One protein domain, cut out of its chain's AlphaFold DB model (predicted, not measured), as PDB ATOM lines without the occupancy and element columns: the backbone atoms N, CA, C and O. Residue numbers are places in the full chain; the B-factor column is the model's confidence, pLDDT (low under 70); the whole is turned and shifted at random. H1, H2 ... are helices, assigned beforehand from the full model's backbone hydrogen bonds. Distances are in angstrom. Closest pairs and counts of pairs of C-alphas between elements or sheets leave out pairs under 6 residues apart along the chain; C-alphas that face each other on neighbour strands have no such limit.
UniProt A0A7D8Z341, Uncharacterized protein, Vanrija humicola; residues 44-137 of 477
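This is residues 44 to 137 of the 477 residues of an uncharacterized protein of Vanrija humicola (UniProt A0A7D8Z341). The longest helix, H4, and H1 meet near one end of each, where H4 finishes and H1 starts, and open from there as a V, with H2 crossing H4 on the open side and the short H3 at a corner between H2 and H4. The last stretch, residues 122 to 137, leaves H4 and winds past the beginning of H2, while residues 44 to 57 form a long lead-in before H1. The printed part has 94 residues with four named helices, in the order H1, H2, H3, H4, and no named strand; its class is all helix, with 50 residues in helices. It is compact, with a radius of gyration of the C-alphas of 13.1 A, and spans 34 by 34 by 21 A along its main axes.

H4 holds residues 104 to 121 and is 25.6 A long from first to last C-alpha, from C-alpha 104 at (45.048, -89.830, 97.765) to C-alpha 121 at (45.255, -115.410, 97.868). H1, residues 58 to 71, is 20.5 A long and begins with C-alpha 58 at (41.271, -124.380, 97.843). H2, residues 81 to 93, is 17.6 A long. H3, residues 97 to 101, measures 6.1 A.

H4 is the hub, touching the three other helices. With residues 120 to 121 alone it touches H1, which takes part with residues 59 to 64 alone; the closest C-alphas, those of Ala 60 and Thr 121, are 4.4 A apart. These two helices stand at a steep tilt of 50 degrees, opposite ways. H2 touches H4 with its residues 84 to 89 alone, and H4 takes part with residues 110 to 114 alone; the closest C-alphas, those of Leu 85 and Leu 110, are 6.5 A apart, and the two helices stand at a steep tilt of 61 degrees, opposite ways. H3 touches H4 only at the corner, and only just, with 3 pairs of C-alphas within 8 A, the closest being those of Gln 101 and Thr 107 at 5.0 A. H3 also touches H2, where the closest C-alphas, of Ala 89 and Leu 97, are 5.2 A apart. H1 and H2 are close but not clearly touching, with the C-alphas of Trp 70 and Trp 87 the closest at 7.6 A, and stand about perpendicular at 76 degrees. H1 and H3 are apart. In H2, H3 and H4 every O i to N i+4 pair is within hydrogen-bond range; in H1, 7 of 10 are.

The two C-alphas farthest apart, those of Glu 46 and Gln 137, are 37.4 A from each other. The printed part has no cut. The links H2 to H3 and H3 to H4 are tight, and that from H1 to H2 is short; no link is long. Mean pLDDT of the printed part is 94.3, and no printed residue is under 70.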
ATOM      1  N   PHE A  44      36.357-110.060 106.874       85.31
ATOM      2  CA  PHE A  44      37.071-109.111 107.726       85.31
ATOM      3  C   PHE A  44      37.021-109.525 109.202       85.31
ATOM      4  O   PHE A  44      36.147-110.264 109.662       85.31
ATOM      5  N   ASP A  45      38.030-109.136 109.967       85.31
ATOM      6  CA  ASP A  45      38.022-109.304 111.416       85.31
ATOM      7  C   ASP A  45      37.266-108.159 112.112       85.31
ATOM      8  O   ASP A  45      36.734-107.243 111.481       85.31
ATOM      9  N   GLU A  46      37.193-108.221 113.442       83.31
ATOM     10  CA  GLU A  46      36.531-107.202 114.265       83.31
ATOM     11  C   GLU A  46      37.184-105.809 114.175       83.31
ATOM     12  O   GLU A  46      36.549-104.813 114.523       83.31
ATOM     13  N   TYR A  47      38.420-105.729 113.670       81.25
ATOM     14  CA  TYR A  47      39.166-104.491 113.442       81.25
ATOM     15  C   TYR A  47      39.004-103.967 112.008       81.25
ATOM     16  O   TYR A  47      39.510-102.891 111.680       81.25
ATOM     17  N   GLY A  48      38.270-104.690 111.154       81.12
ATOM     18  CA  GLY A  48      38.077-104.354 109.748       81.12
ATOM     19  C   GLY A  48      39.273-104.704 108.859       81.12
ATOM     20  O   GLY A  48      39.337-104.219 107.725       81.12
ATOM     21  N   GLU A  49      40.207-105.529 109.339       85.94
ATOM     22  CA  GLU A  49      41.311-106.049 108.535       85.94
ATOM     23  C   GLU A  49      40.887-107.334 107.799       85.94
ATOM     24  O   GLU A  49      40.123-108.141 108.336       85.94
ATOM     25  N   PRO A  50      41.336-107.550 106.548       89.94
ATOM     26  CA  PRO A  50      40.951-108.734 105.788       89.94
ATOM     27  C   PRO A  50      41.455-110.031 106.436       89.94
ATOM     28  O   PRO A  50      42.652-110.188 106.697       89.94
ATOM     29  N   ARG A  51      40.569-111.016 106.614       89.94
ATOM     30  CA  ARG A  51      40.954-112.355 107.075       89.94
ATOM     31  C   ARG A  51      41.751-113.064 105.990       89.94
ATOM     32  O   ARG A  51      41.249-113.335 104.896       89.94
ATOM     33  N   ARG A  52      43.002-113.387 106.301       92.06
ATOM     34  CA  ARG A  52      43.901-114.067 105.372       92.06
ATOM     35  C   ARG A  52      43.612-115.562 105.301       92.06
ATOM     36  O   ARG A  52      43.535-116.236 106.323       92.06
ATOM     37  N   LEU A  53      43.498-116.071 104.079       94.12
ATOM     38  CA  LEU A  53      43.424-117.500 103.805       94.12
ATOM     39  C   LEU A  53      44.809-118.146 103.885       94.12
ATOM     40  O   LEU A  53      45.822-117.508 103.587       94.12
ATOM     41  N   ASP A  54      44.840-119.430 104.241       94.44
ATOM     42  CA  ASP A  54      46.039-120.245 104.055       94.44
ATOM     43  C   ASP A  54      46.388-120.308 102.561       94.44
ATOM     44  O   ASP A  54      45.504-120.350 101.703       94.44
ATOM     45  N   VAL A  55      47.680-120.323 102.237       94.19
ATOM     46  CA  VAL A  55      48.140-120.368 100.841       94.19
ATOM     47  C   VAL A  55      47.636-121.616 100.107       94.19
ATOM     48  O   VAL A  55      47.399-121.564  98.902       94.19
ATOM     49  N   ASN A  56      47.420-122.724 100.817       95.81
ATOM     50  CA  ASN A  56      46.910-123.977 100.266       95.81
ATOM     51  C   ASN A  56      45.385-124.114 100.394       95.81
ATOM     52  O   ASN A  56      44.841-125.146 100.002       95.81
ATOM     53  N   ASP A  57      44.678-123.103 100.919       95.50
ATOM     54  CA  ASP A  57      43.214-123.103 100.940       95.50
ATOM     55  C   ASP A  57      42.695-123.236  99.494       95.50
ATOM     56  O   ASP A  57      43.095-122.448  98.624       95.50
ATOM     57  N   PRO A  58      41.793-124.191  99.195       94.25
ATOM     58  CA  PRO A  58      41.271-124.380  97.843       94.25
ATOM     59  C   PRO A  58      40.671-123.108  97.232       94.25
ATOM     60  O   PRO A  58      40.762-122.903  96.024       94.25
ATOM     61  N   ARG A  59      40.100-122.218  98.055       91.50
ATOM     62  CA  ARG A  59      39.549-120.927  97.614       91.50
ATOM     63  C   ARG A  59      40.652-119.952  97.214       91.50
ATOM     64  O   ARG A  59      40.467-119.201  96.260       91.50
ATOM     65  N   ALA A  60      41.780-119.957  97.927       94.44
ATOM     66  CA  ALA A  60      42.945-119.148  97.586       94.44
ATOM     67  C   ALA A  60      43.592-119.650  96.289       94.44
ATOM     68  O   ALA A  60      43.895-118.850  95.408       94.44
ATOM     69  N   VAL A  61      43.750-120.969  96.129       94.94
ATOM     70  CA  VAL A  61      44.242-121.589  94.883       94.94
ATOM     71  C   VAL A  61      43.325-121.248  93.705       94.94
ATOM     72  O   VAL A  61      43.804-120.709  92.710       94.94
ATOM     73  N   GLU A  62      42.010-121.473  93.835       92.19
ATOM     74  CA  GLU A  62      41.026-121.147  92.789       92.19
ATOM     75  C   GLU A  62      41.099-119.659  92.402       92.19
ATOM     76  O   GLU A  62      41.090-119.319  91.222       92.19
ATOM     77  N   PHE A  63      41.218-118.754  93.377       93.12
ATOM     78  CA  PHE A  63      41.299-117.318  93.103       93.12
ATOM     79  C   PHE A  63      42.569-116.930  92.328       93.12
ATOM     80  O   PHE A  63      42.492-116.143  91.386       93.12
ATOM     81  N   ARG A  64      43.729-117.497  92.687       94.75
ATOM     82  CA  ARG A  64      45.005-117.252  91.989       94.75
ATOM     83  C   ARG A  64      44.964-117.724  90.539       94.75
ATOM     84  O   ARG A  64      45.411-117.002  89.649       94.75
ATOM     85  N   GLU A  65      44.393-118.902  90.308       92.44
ATOM     86  CA  GLU A  65      44.263-119.498  88.977       92.44
ATOM     87  C   GLU A  65      43.394-118.669  88.029       92.44
ATOM     88  O   GLU A  65      43.699-118.579  86.841       92.44
ATOM     89  N   HIS A  66      42.361-118.014  88.552       91.31
ATOM     90  CA  HIS A  66      41.544-117.103  87.759       91.31
ATOM     91  C   HIS A  66      42.239-115.750  87.565       91.31
ATOM     92  O   HIS A  66      42.447-115.316  86.438       91.31
ATOM     93  N   ILE A  67      42.702-115.095  88.635       93.44
ATOM     94  CA  ILE A  67      43.289-113.749  88.514       93.44
ATOM     95  C   ILE A  67      44.562-113.735  87.659       93.44
ATOM     96  O   ILE A  67      44.787-112.756  86.947       93.44
ATOM     97  N   ARG A  68      45.366-114.811  87.637       94.44
ATOM     98  CA  ARG A  68      46.555-114.880  86.763       94.44
ATOM     99  C   ARG A  68      46.233-114.757  85.271       94.44
ATOM    100  O   ARG A  68      47.138-114.469  84.487       94.44
ATOM    101  N   MET A  69      44.973-114.924  84.861       94.50
ATOM    102  CA  MET A  69      44.540-114.657  83.487       94.50
ATOM    103  C   MET A  69      44.847-113.213  83.078       94.50
ATOM    104  O   MET A  69      45.366-113.010  81.981       94.50
ATOM    105  N   TRP A  70      44.658-112.237  83.979       96.25
ATOM    106  CA  TRP A  70      45.023-110.816  83.796       96.25
ATOM    107  C   TRP A  70      46.513-110.567  83.553       96.25
ATOM    108  O   TRP A  70      46.895-109.508  83.056       96.25
ATOM    109  N   PHE A  71      47.343-111.562  83.847       96.44
ATOM    110  CA  PHE A  71      48.792-111.530  83.724       96.44
ATOM    111  C   PHE A  71      49.267-112.532  82.667       96.44
ATOM    112  O   PHE A  71      50.290-113.178  82.851       96.44
ATOM    113  N   GLU A  72      48.493-112.741  81.595       93.31
ATOM    114  CA  GLU A  72      48.793-113.692  80.510       93.31
ATOM    115  C   GLU A  72      49.132-115.116  80.994       93.31
ATOM    116  O   GLU A  72      50.009-115.787  80.445       93.31
ATOM    117  N   GLN A  73      48.451-115.588  82.045       92.75
ATOM    118  CA  GLN A  73      48.654-116.918  82.640       92.75
ATOM    119  C   GLN A  73      50.061-117.153  83.216       92.75
ATOM    120  O   GLN A  73      50.492-118.303  83.359       92.75
ATOM    121  N   ARG A  74      50.797-116.090  83.567       94.38
ATOM    122  CA  ARG A  74      52.088-116.218  84.262       94.38
ATOM    123  C   ARG A  74      51.914-116.949  85.595       94.38
ATOM    124  O   ARG A  74      50.830-116.966  86.180       94.38
ATOM    125  N   SER A  75      52.985-117.592  86.061       94.19
ATOM    126  CA  SER A  75      52.979-118.242  87.377       94.19
ATOM    127  C   SER A  75      52.729-117.187  88.452       94.19
ATOM    128  O   SER A  75      53.295-116.091  88.395       94.19
ATOM    129  N   TRP A  76      51.865-117.514  89.410       95.19
ATOM    130  CA  TRP A  76      51.460-116.581  90.457       95.19
ATOM    131  C   TRP A  76      52.655-116.103  91.290       95.19
ATOM    132  O   TRP A  76      52.748-114.935  91.648       95.19
ATOM    133  N   GLU A  77      53.611-116.998  91.521       94.06
ATOM    134  CA  GLU A  77      54.842-116.765  92.277       94.06
ATOM    135  C   GLU A  77      55.780-115.758  91.597       94.06
ATOM    136  O   GLU A  77      56.652-115.188  92.249       94.06
ATOM    137  N   SER A  78      55.622-115.541  90.287       95.44
ATOM    138  CA  SER A  78      56.422-114.565  89.538       95.44
ATOM    139  C   SER A  78      55.929-113.124  89.688       95.44
ATOM    140  O   SER A  78      56.679-112.198  89.372       95.44
ATOM    141  N   LEU A  79      54.695-112.929  90.165       97.06
ATOM    142  CA  LEU A  79      54.076-111.613  90.295       97.06
ATOM    143  C   LEU A  79      54.627-110.862  91.507       97.06
ATOM    144  O   LEU A  79      54.933-111.443  92.550       97.06
ATOM    145  N   LYS A  80      54.706-109.540  91.381       97.62
ATOM    146  CA  LYS A  80      55.062-108.632  92.468       97.62
ATOM    147  C   LYS A  80      53.990-107.570  92.667       97.62
ATOM    148  O   LYS A  80      53.065-107.420  91.869       97.62
ATOM    149  N   LYS A  81      54.131-106.819  93.756       97.19
ATOM    150  CA  LYS A  81      53.169-105.801  94.182       97.19
ATOM    151  C   LYS A  81      52.824-104.791  93.088       97.19
ATOM    152  O   LYS A  81      51.640-104.533  92.873       97.19
ATOM    153  N   ASP A  82      53.816-104.262  92.369       96.81
ATOM    154  CA  ASP A  82      53.562-103.243  91.343       96.81
ATOM    155  C   ASP A  82      52.746-103.803  90.170       96.81
ATOM    156  O   ASP A  82      51.950-103.068  89.591       96.81
ATOM    157  N   ASP A  83      52.879-105.096  89.852       97.44
ATOM    158  CA  ASP A  83      52.102-105.739  88.785       97.44
ATOM    159  C   ASP A  83      50.610-105.777  89.163       97.44
ATOM    160  O   ASP A  83      49.743-105.411  88.363       97.44
ATOM    161  N   ILE A  84      50.303-106.145  90.416       97.44
ATOM    162  CA  ILE A  84      48.930-106.157  90.949       97.44
ATOM    163  C   ILE A  84      48.358-104.739  91.019       97.44
ATOM    164  O   ILE A  84      47.218-104.511  90.617       97.44
ATOM    165  N   LEU A  85      49.138-103.770  91.504       97.62
ATOM    166  CA  LEU A  85      48.708-102.374  91.583       97.62
ATOM    167  C   LEU A  85      48.472-101.770  90.194       97.62
ATOM    168  O   LEU A  85      47.520-101.008  90.018       97.62
ATOM    169  N   LEU A  86      49.291-102.132  89.203       97.00
ATOM    170  CA  LEU A  86      49.114-101.716  87.815       97.00
ATOM    171  C   LEU A  86      47.803-102.254  87.235       97.00
ATOM    172  O   LEU A  86      47.053-101.497  86.614       97.00
ATOM    173  N   TRP A  87      47.508-103.534  87.477       96.62
ATOM    174  CA  TRP A  87      46.231-104.134  87.100       96.62
ATOM    175  C   TRP A  87      45.057-103.436  87.796       96.62
ATOM    176  O   TRP A  87      44.111-103.037  87.124       96.62
ATOM    177  N   LEU A  88      45.131-103.216  89.113       96.62
ATOM    178  CA  LEU A  88      44.071-102.561  89.884       96.62
ATOM    179  C   LEU A  88      43.806-101.120  89.437       96.62
ATOM    180  O   LEU A  88      42.647-100.715  89.335       96.62
ATOM    181  N   ALA A  89      44.855-100.342  89.159       96.69
ATOM    182  CA  ALA A  89      44.719 -98.967  88.685       96.69
ATOM    183  C   ALA A  89      43.940 -98.906  87.364       96.69
ATOM    184  O   ALA A  89      43.032 -98.084  87.208       96.69
ATOM    185  N   TRP A  90      44.235 -99.828  86.448       95.69
ATOM    186  CA  TRP A  90      43.489 -99.960  85.207       95.69
ATOM    187  C   TRP A  90      42.068-100.500  85.436       95.69
ATOM    188  O   TRP A  90      41.107 -99.886  84.979       95.69
ATOM    189  N   ALA A  91      41.912-101.608  86.157       93.62
ATOM    190  CA  ALA A  91      40.631-102.293  86.310       93.62
ATOM    191  C   ALA A  91      39.589-101.439  87.052       93.62
ATOM    192  O   ALA A  91      38.413-101.449  86.691       93.62
ATOM    193  N   ALA A  92      40.012-100.680  88.069       93.25
ATOM    194  CA  ALA A  92      39.114 -99.855  88.876       93.25
ATOM    195  C   ALA A  92      38.904 -98.444  88.308       93.25
ATOM    196  O   ALA A  92      37.823 -97.876  88.465       93.25
ATOM    197  N   PHE A  93      39.929 -97.858  87.679       93.38
ATOM    198  CA  PHE A  93      39.915 -96.436  87.315       93.38
ATOM    199  C   PHE A  93      40.202 -96.151  85.840       93.38
ATOM    200  O   PHE A  93      40.065 -95.003  85.420       93.38
ATOM    201  N   GLY A  94      40.608 -97.148  85.053       93.31
ATOM    202  CA  GLY A  94      40.951 -96.980  83.641       93.31
ATOM    203  C   GLY A  94      42.159 -96.072  83.401       93.31
ATOM    204  O   GLY A  94      42.235 -95.439  82.350       93.31
ATOM    205  N   VAL A  95      43.077 -95.956  84.369       95.12
ATOM    206  CA  VAL A  95      44.259 -95.082  84.274       95.12
ATOM    207  C   VAL A  95      45.553 -95.820  84.606       95.12
ATOM    208  O   VAL A  95      45.544 -96.897  85.197       95.12
ATOM    209  N   ASP A  96      46.681 -95.199  84.258       95.38
ATOM    210  CA  ASP A  96      48.008 -95.658  84.672       95.38
ATOM    211  C   ASP A  96      48.195 -95.558  86.196       95.38
ATOM    212  O   ASP A  96      47.669 -94.644  86.842       95.38
ATOM    213  N   LEU A  97      48.996 -96.463  86.766       96.06
ATOM    214  CA  LEU A  97      49.282 -96.507  88.202       96.06
ATOM    215  C   LEU A  97      49.821 -95.173  88.734       96.06
ATOM    216  O   LEU A  97      49.356 -94.701  89.771       96.06
ATOM    217  N   LYS A  98      50.729 -94.512  88.003       96.06
ATOM    218  CA  LYS A  98      51.296 -93.226  88.438       96.06
ATOM    219  C   LYS A  98      50.238 -92.131  88.511       96.06
ATOM    220  O   LYS A  98      50.303 -91.276  89.386       96.06
ATOM    221  N   VAL A  99      49.257 -92.163  87.607       96.88
ATOM    222  CA  VAL A  99      48.133 -91.215  87.597       96.88
ATOM    223  C   VAL A  99      47.178 -91.514  88.749       96.88
ATOM    224  O   VAL A  99      46.721 -90.593  89.420       96.88
ATOM    225  N   ALA A 100      46.887 -92.791  89.021       96.38
ATOM    226  CA  ALA A 100      46.070 -93.168  90.172       96.38
ATOM    227  C   ALA A 100      46.716 -92.734  91.500       96.38
ATOM    228  O   ALA A 100      46.021 -92.212  92.365       96.38
ATOM    229  N   GLN A 101      48.038 -92.874  91.629       95.94
ATOM    230  CA  GLN A 101      48.783 -92.543  92.848       95.94
ATOM    231  C   GLN A 101      48.833 -91.043  93.182       95.94
ATOM    232  O   GLN A 101      49.112 -90.678  94.325       95.94
ATOM    233  N   GLN A 102      48.548 -90.170  92.213       97.19
ATOM    234  CA  GLN A 102      48.458 -88.722  92.432       97.19
ATOM    235  C   GLN A 102      47.192 -88.314  93.201       97.19
ATOM    236  O   GLN A 102      47.154 -87.226  93.773       97.19
ATOM    237  N   ASP A 103      46.163 -89.167  93.236       97.38
ATOM    238  CA  ASP A 103      44.934 -88.941  93.995       97.38
ATOM    239  C   ASP A 103      44.955 -89.768  95.297       97.38
ATOM    240  O   ASP A 103      44.829 -90.996  95.246       97.38
ATOM    241  N   PRO A 104      45.020 -89.129  96.482       97.19
ATOM    242  CA  PRO A 104      45.048 -89.830  97.765       97.19
ATOM    243  C   PRO A 104      43.880 -90.803  97.991       97.19
ATOM    244  O   PRO A 104      44.032 -91.787  98.720       97.19
ATOM    245  N   LYS A 105      42.704 -90.552  97.395       96.81
ATOM    246  CA  LYS A 105      41.549 -91.456  97.509       96.81
ATOM    247  C   LYS A 105      41.760 -92.729  96.699       96.81
ATOM    248  O   LYS A 105      41.460 -93.814  97.196       96.81
ATOM    249  N   ARG A 106      42.291 -92.601  95.480       97.12
ATOM    250  CA  ARG A 106      42.607 -93.748  94.619       97.12
ATOM    251  C   ARG A 106      43.748 -94.560  95.210       97.12
ATOM    252  O   ARG A 106      43.601 -95.769  95.313       97.12
ATOM    253  N   THR A 107      44.809 -93.918  95.700       96.88
ATOM    254  CA  THR A 107      45.915 -94.603  96.392       96.88
ATOM    255  C   THR A 107      45.406 -95.436  97.564       96.88
ATOM    256  O   THR A 107      45.661 -96.632  97.624       96.88
ATOM    257  N   ARG A 108      44.573 -94.849  98.435       96.25
ATOM    258  CA  ARG A 108      43.973 -95.579  99.561       96.25
ATOM    259  C   ARG A 108      43.128 -96.773  99.108       96.25
ATOM    260  O   ARG A 108      43.142 -97.811  99.764       96.25
ATOM    261  N   PHE A 109      42.370 -96.623  98.020       96.19
ATOM    262  CA  PHE A 109      41.602 -97.726  97.443       96.19
ATOM    263  C   PHE A 109      42.520 -98.843  96.934       96.19
ATOM    264  O   PHE A 109      42.267-100.008  97.237       96.19
ATOM    265  N   LEU A 110      43.582 -98.498  96.200       97.44
ATOM    266  CA  LEU A 110      44.559 -99.462  95.693       97.44
ATOM    267  C   LEU A 110      45.232-100.220  96.839       97.44
ATOM    268  O   LEU A 110      45.211-101.445  96.827       97.44
ATOM    269  N   ASP A 111      45.727 -99.515  97.859       95.19
ATOM    270  CA  ASP A 111      46.393-100.124  99.017       95.19
ATOM    271  C   ASP A 111      45.459-101.076  99.771       95.19
ATOM    272  O   ASP A 111      45.832-102.201 100.109       95.19
ATOM    273  N   ARG A 112      44.211-100.652 100.010       94.00
ATOM    274  CA  ARG A 112      43.210-101.485 100.689       94.00
ATOM    275  C   ARG A 112      42.858-102.723  99.866       94.00
ATOM    276  O   ARG A 112      42.792-103.820 100.412       94.00
ATOM    277  N   THR A 113      42.636-102.555  98.566       95.31
ATOM    278  CA  THR A 113      42.247-103.657  97.674       95.31
ATOM    279  C   THR A 113      43.402-104.635  97.482       95.31
ATOM    280  O   THR A 113      43.193-105.844  97.489       95.31
ATOM    281  N   PHE A 114      44.634-104.133  97.396       96.56
ATOM    282  CA  PHE A 114      45.841-104.949  97.367       96.56
ATOM    283  C   PHE A 114      45.958-105.829  98.621       96.56
ATOM    284  O   PHE A 114      46.103-107.042  98.490       96.56
ATOM    285  N   LYS A 115      45.768-105.262  99.823       94.50
ATOM    286  CA  LYS A 115      45.721-106.049 101.072       94.50
ATOM    287  C   LYS A 115      44.635-107.127 101.048       94.50
ATOM    288  O   LYS A 115      44.859-108.245 101.506       94.50
ATOM    289  N   MET A 116      43.457-106.815 100.504       94.50
ATOM    290  CA  MET A 116      42.382-107.803 100.351       94.50
ATOM    291  C   MET A 116      42.779-108.937  99.396       94.50
ATOM    292  O   MET A 116      42.446-110.090  99.657       94.50
ATOM    293  N   ILE A 117      43.513-108.643  98.320       95.19
ATOM    294  CA  ILE A 117      44.029-109.659  97.392       95.19
ATOM    295  C   ILE A 117      45.089-110.531  98.067       95.19
ATOM    296  O   ILE A 117      45.037-111.752  97.926       95.19
ATOM    297  N   GLU A 118      46.018-109.950  98.823       95.62
ATOM    298  CA  GLU A 118      47.003-110.710  99.606       95.62
ATOM    299  C   GLU A 118      46.322-111.665 100.586       95.62
ATOM    300  O   GLU A 118      46.617-112.863 100.615       95.62
ATOM    301  N   ALA A 119      45.333-111.159 101.324       94.75
ATOM    302  CA  ALA A 119      44.547-111.963 102.244       94.75
ATOM    303  C   ALA A 119      43.785-113.079 101.516       94.75
ATOM    304  O   ALA A 119      43.844-114.238 101.926       94.75
ATOM    305  N   ARG A 120      43.121-112.760 100.399       94.38
ATOM    306  CA  ARG A 120      42.304-113.725  99.653       94.38
ATOM    307  C   ARG A 120      43.128-114.797  98.950       94.38
ATOM    308  O   ARG A 120      42.635-115.900  98.744       94.38
ATOM    309  N   THR A 121      44.360-114.485  98.577       94.62
ATOM    310  CA  THR A 121      45.255-115.410  97.868       94.62
ATOM    311  C   THR A 121      46.221-116.124  98.809       94.62
ATOM    312  O   THR A 121      47.015-116.946  98.355       94.62
ATOM    313  N   GLY A 122      46.207-115.780 100.102       94.25
ATOM    314  CA  GLY A 122      47.189-116.251 101.071       94.25
ATOM    315  C   GLY A 122      48.626-115.852 100.722       94.25
ATOM    316  O   GLY A 122      49.565-116.418 101.280       94.25
ATOM    317  N   THR A 123      48.832-114.879  99.829       94.69
ATOM    318  CA  THR A 123      50.145-114.496  99.283       94.69
ATOM    319  C   THR A 123      50.664-113.226  99.955       94.69
ATOM    320  O   THR A 123      49.888-112.316 100.222       94.69
ATOM    321  N   VAL A 124      51.971-113.164 100.239       94.94
ATOM    322  CA  VAL A 124      52.674-111.883 100.441       94.94
ATOM    323  C   VAL A 124      53.454-111.609  99.170       94.94
ATOM    324  O   VAL A 124      54.326-112.411  98.827       94.94
ATOM    325  N   PHE A 125      53.147-110.527  98.462       95.94
ATOM    326  CA  PHE A 125      53.888-110.218  97.242       95.94
ATOM    327  C   PHE A 125      55.217-109.532  97.570       95.94
ATOM    328  O   PHE A 125      55.257-108.635  98.414       95.94
ATOM    329  N   PRO A 126      56.311-109.887  96.877       96.62
ATOM    330  CA  PRO A 126      57.540-109.111  96.949       96.62
ATOM    331  C   PRO A 126      57.321-107.670  96.463       96.62
ATOM    332  O   PRO A 126      56.508-107.414  95.570       96.62
ATOM    333  N   GLU A 127      58.090-106.734  97.017       96.31
ATOM    334  CA  GLU A 127      58.071-105.332  96.590       96.31
ATOM    335  C   GLU A 127      58.634-105.152  95.164       96.31
ATOM    336  O   GLU A 127      59.499-105.906  94.699       96.31
ATOM    337  N   GLY A 128      58.165-104.104  94.485       94.75
ATOM    338  CA  GLY A 128      58.592-103.714  93.142       94.75
ATOM    339  C   GLY A 128      57.818-104.394  92.009       94.75
ATOM    340  O   GLY A 128      56.751-104.973  92.208       94.75
ATOM    341  N   SER A 129      58.391-104.326  90.806       93.38
ATOM    342  CA  SER A 129      57.836-104.876  89.562       93.38
ATOM    343  C   SER A 129      58.587-106.138  89.133       93.38
ATOM    344  O   SER A 129      59.811-106.248  89.307       93.38
ATOM    345  N   SER A 130      57.870-107.113  88.576       93.69
ATOM    346  CA  SER A 130      58.484-108.277  87.917       93.69
ATOM    347  C   SER A 130      58.771-108.017  86.436       93.69
ATOM    348  O   SER A 130      59.635-108.672  85.856       93.69
ATOM    349  N   GLY A 131      58.077-107.041  85.834       91.50
ATOM    350  CA  GLY A 131      58.126-106.778  84.397       91.50
ATOM    351  C   GLY A 131      57.243-107.720  83.576       91.50
ATOM    352  O   GLY A 131      57.393-107.769  82.353       91.50
ATOM    353  N   VAL A 132      56.342-108.479  84.216       92.31
ATOM    354  CA  VAL A 132      55.351-109.273  83.485       92.31
ATOM    355  C   VAL A 132      54.388-108.377  82.708       92.31
ATOM    356  O   VAL A 132      54.113-107.235  83.078       92.31
ATOM    357  N   ALA A 133      53.849-108.912  81.616       91.56
ATOM    358  CA  ALA A 133      52.767-108.259  80.898       91.56
ATOM    359  C   ALA A 133      51.488-108.282  81.750       91.56
ATOM    360  O   ALA A 133      51.071-109.337  82.229       91.56
ATOM    361  N   VAL A 134      50.871-107.112  81.912       96.12
ATOM    362  CA  VAL A 134      49.582-106.931  82.584       96.12
ATOM    363  C   VAL A 134      48.574-106.484  81.538       96.12
ATOM    364  O   VAL A 134      48.761-105.436  80.917       96.12
ATOM    365  N   MET A 135      47.513-107.267  81.343       96.19
ATOM    366  CA  MET A 135      46.461-106.933  80.387       96.19
ATOM    367  C   MET A 135      45.706-105.691  80.867       96.19
ATOM    368  O   MET A 135      45.084-105.701  81.930       96.19
ATOM    369  N   ARG A 136      45.747-104.622  80.072       95.31
ATOM    370  CA  ARG A 136      45.032-103.363  80.312       95.31
ATOM    371  C   ARG A 136      44.255-102.996  79.069       95.31
ATOM    372  O   ARG A 136      44.579-102.059  78.346       95.31
ATOM    373  N   GLN A 137      43.225-103.776  78.811       94.44
ATOM    374  CA  GLN A 137      42.554-103.868  77.523       94.44
ATOM    375  C   GLN A 137      42.104-102.536  76.908       94.44
ATOM    376  O   GLN A 137      42.219-102.371  75.695       94.44
TER     377      GLN A 137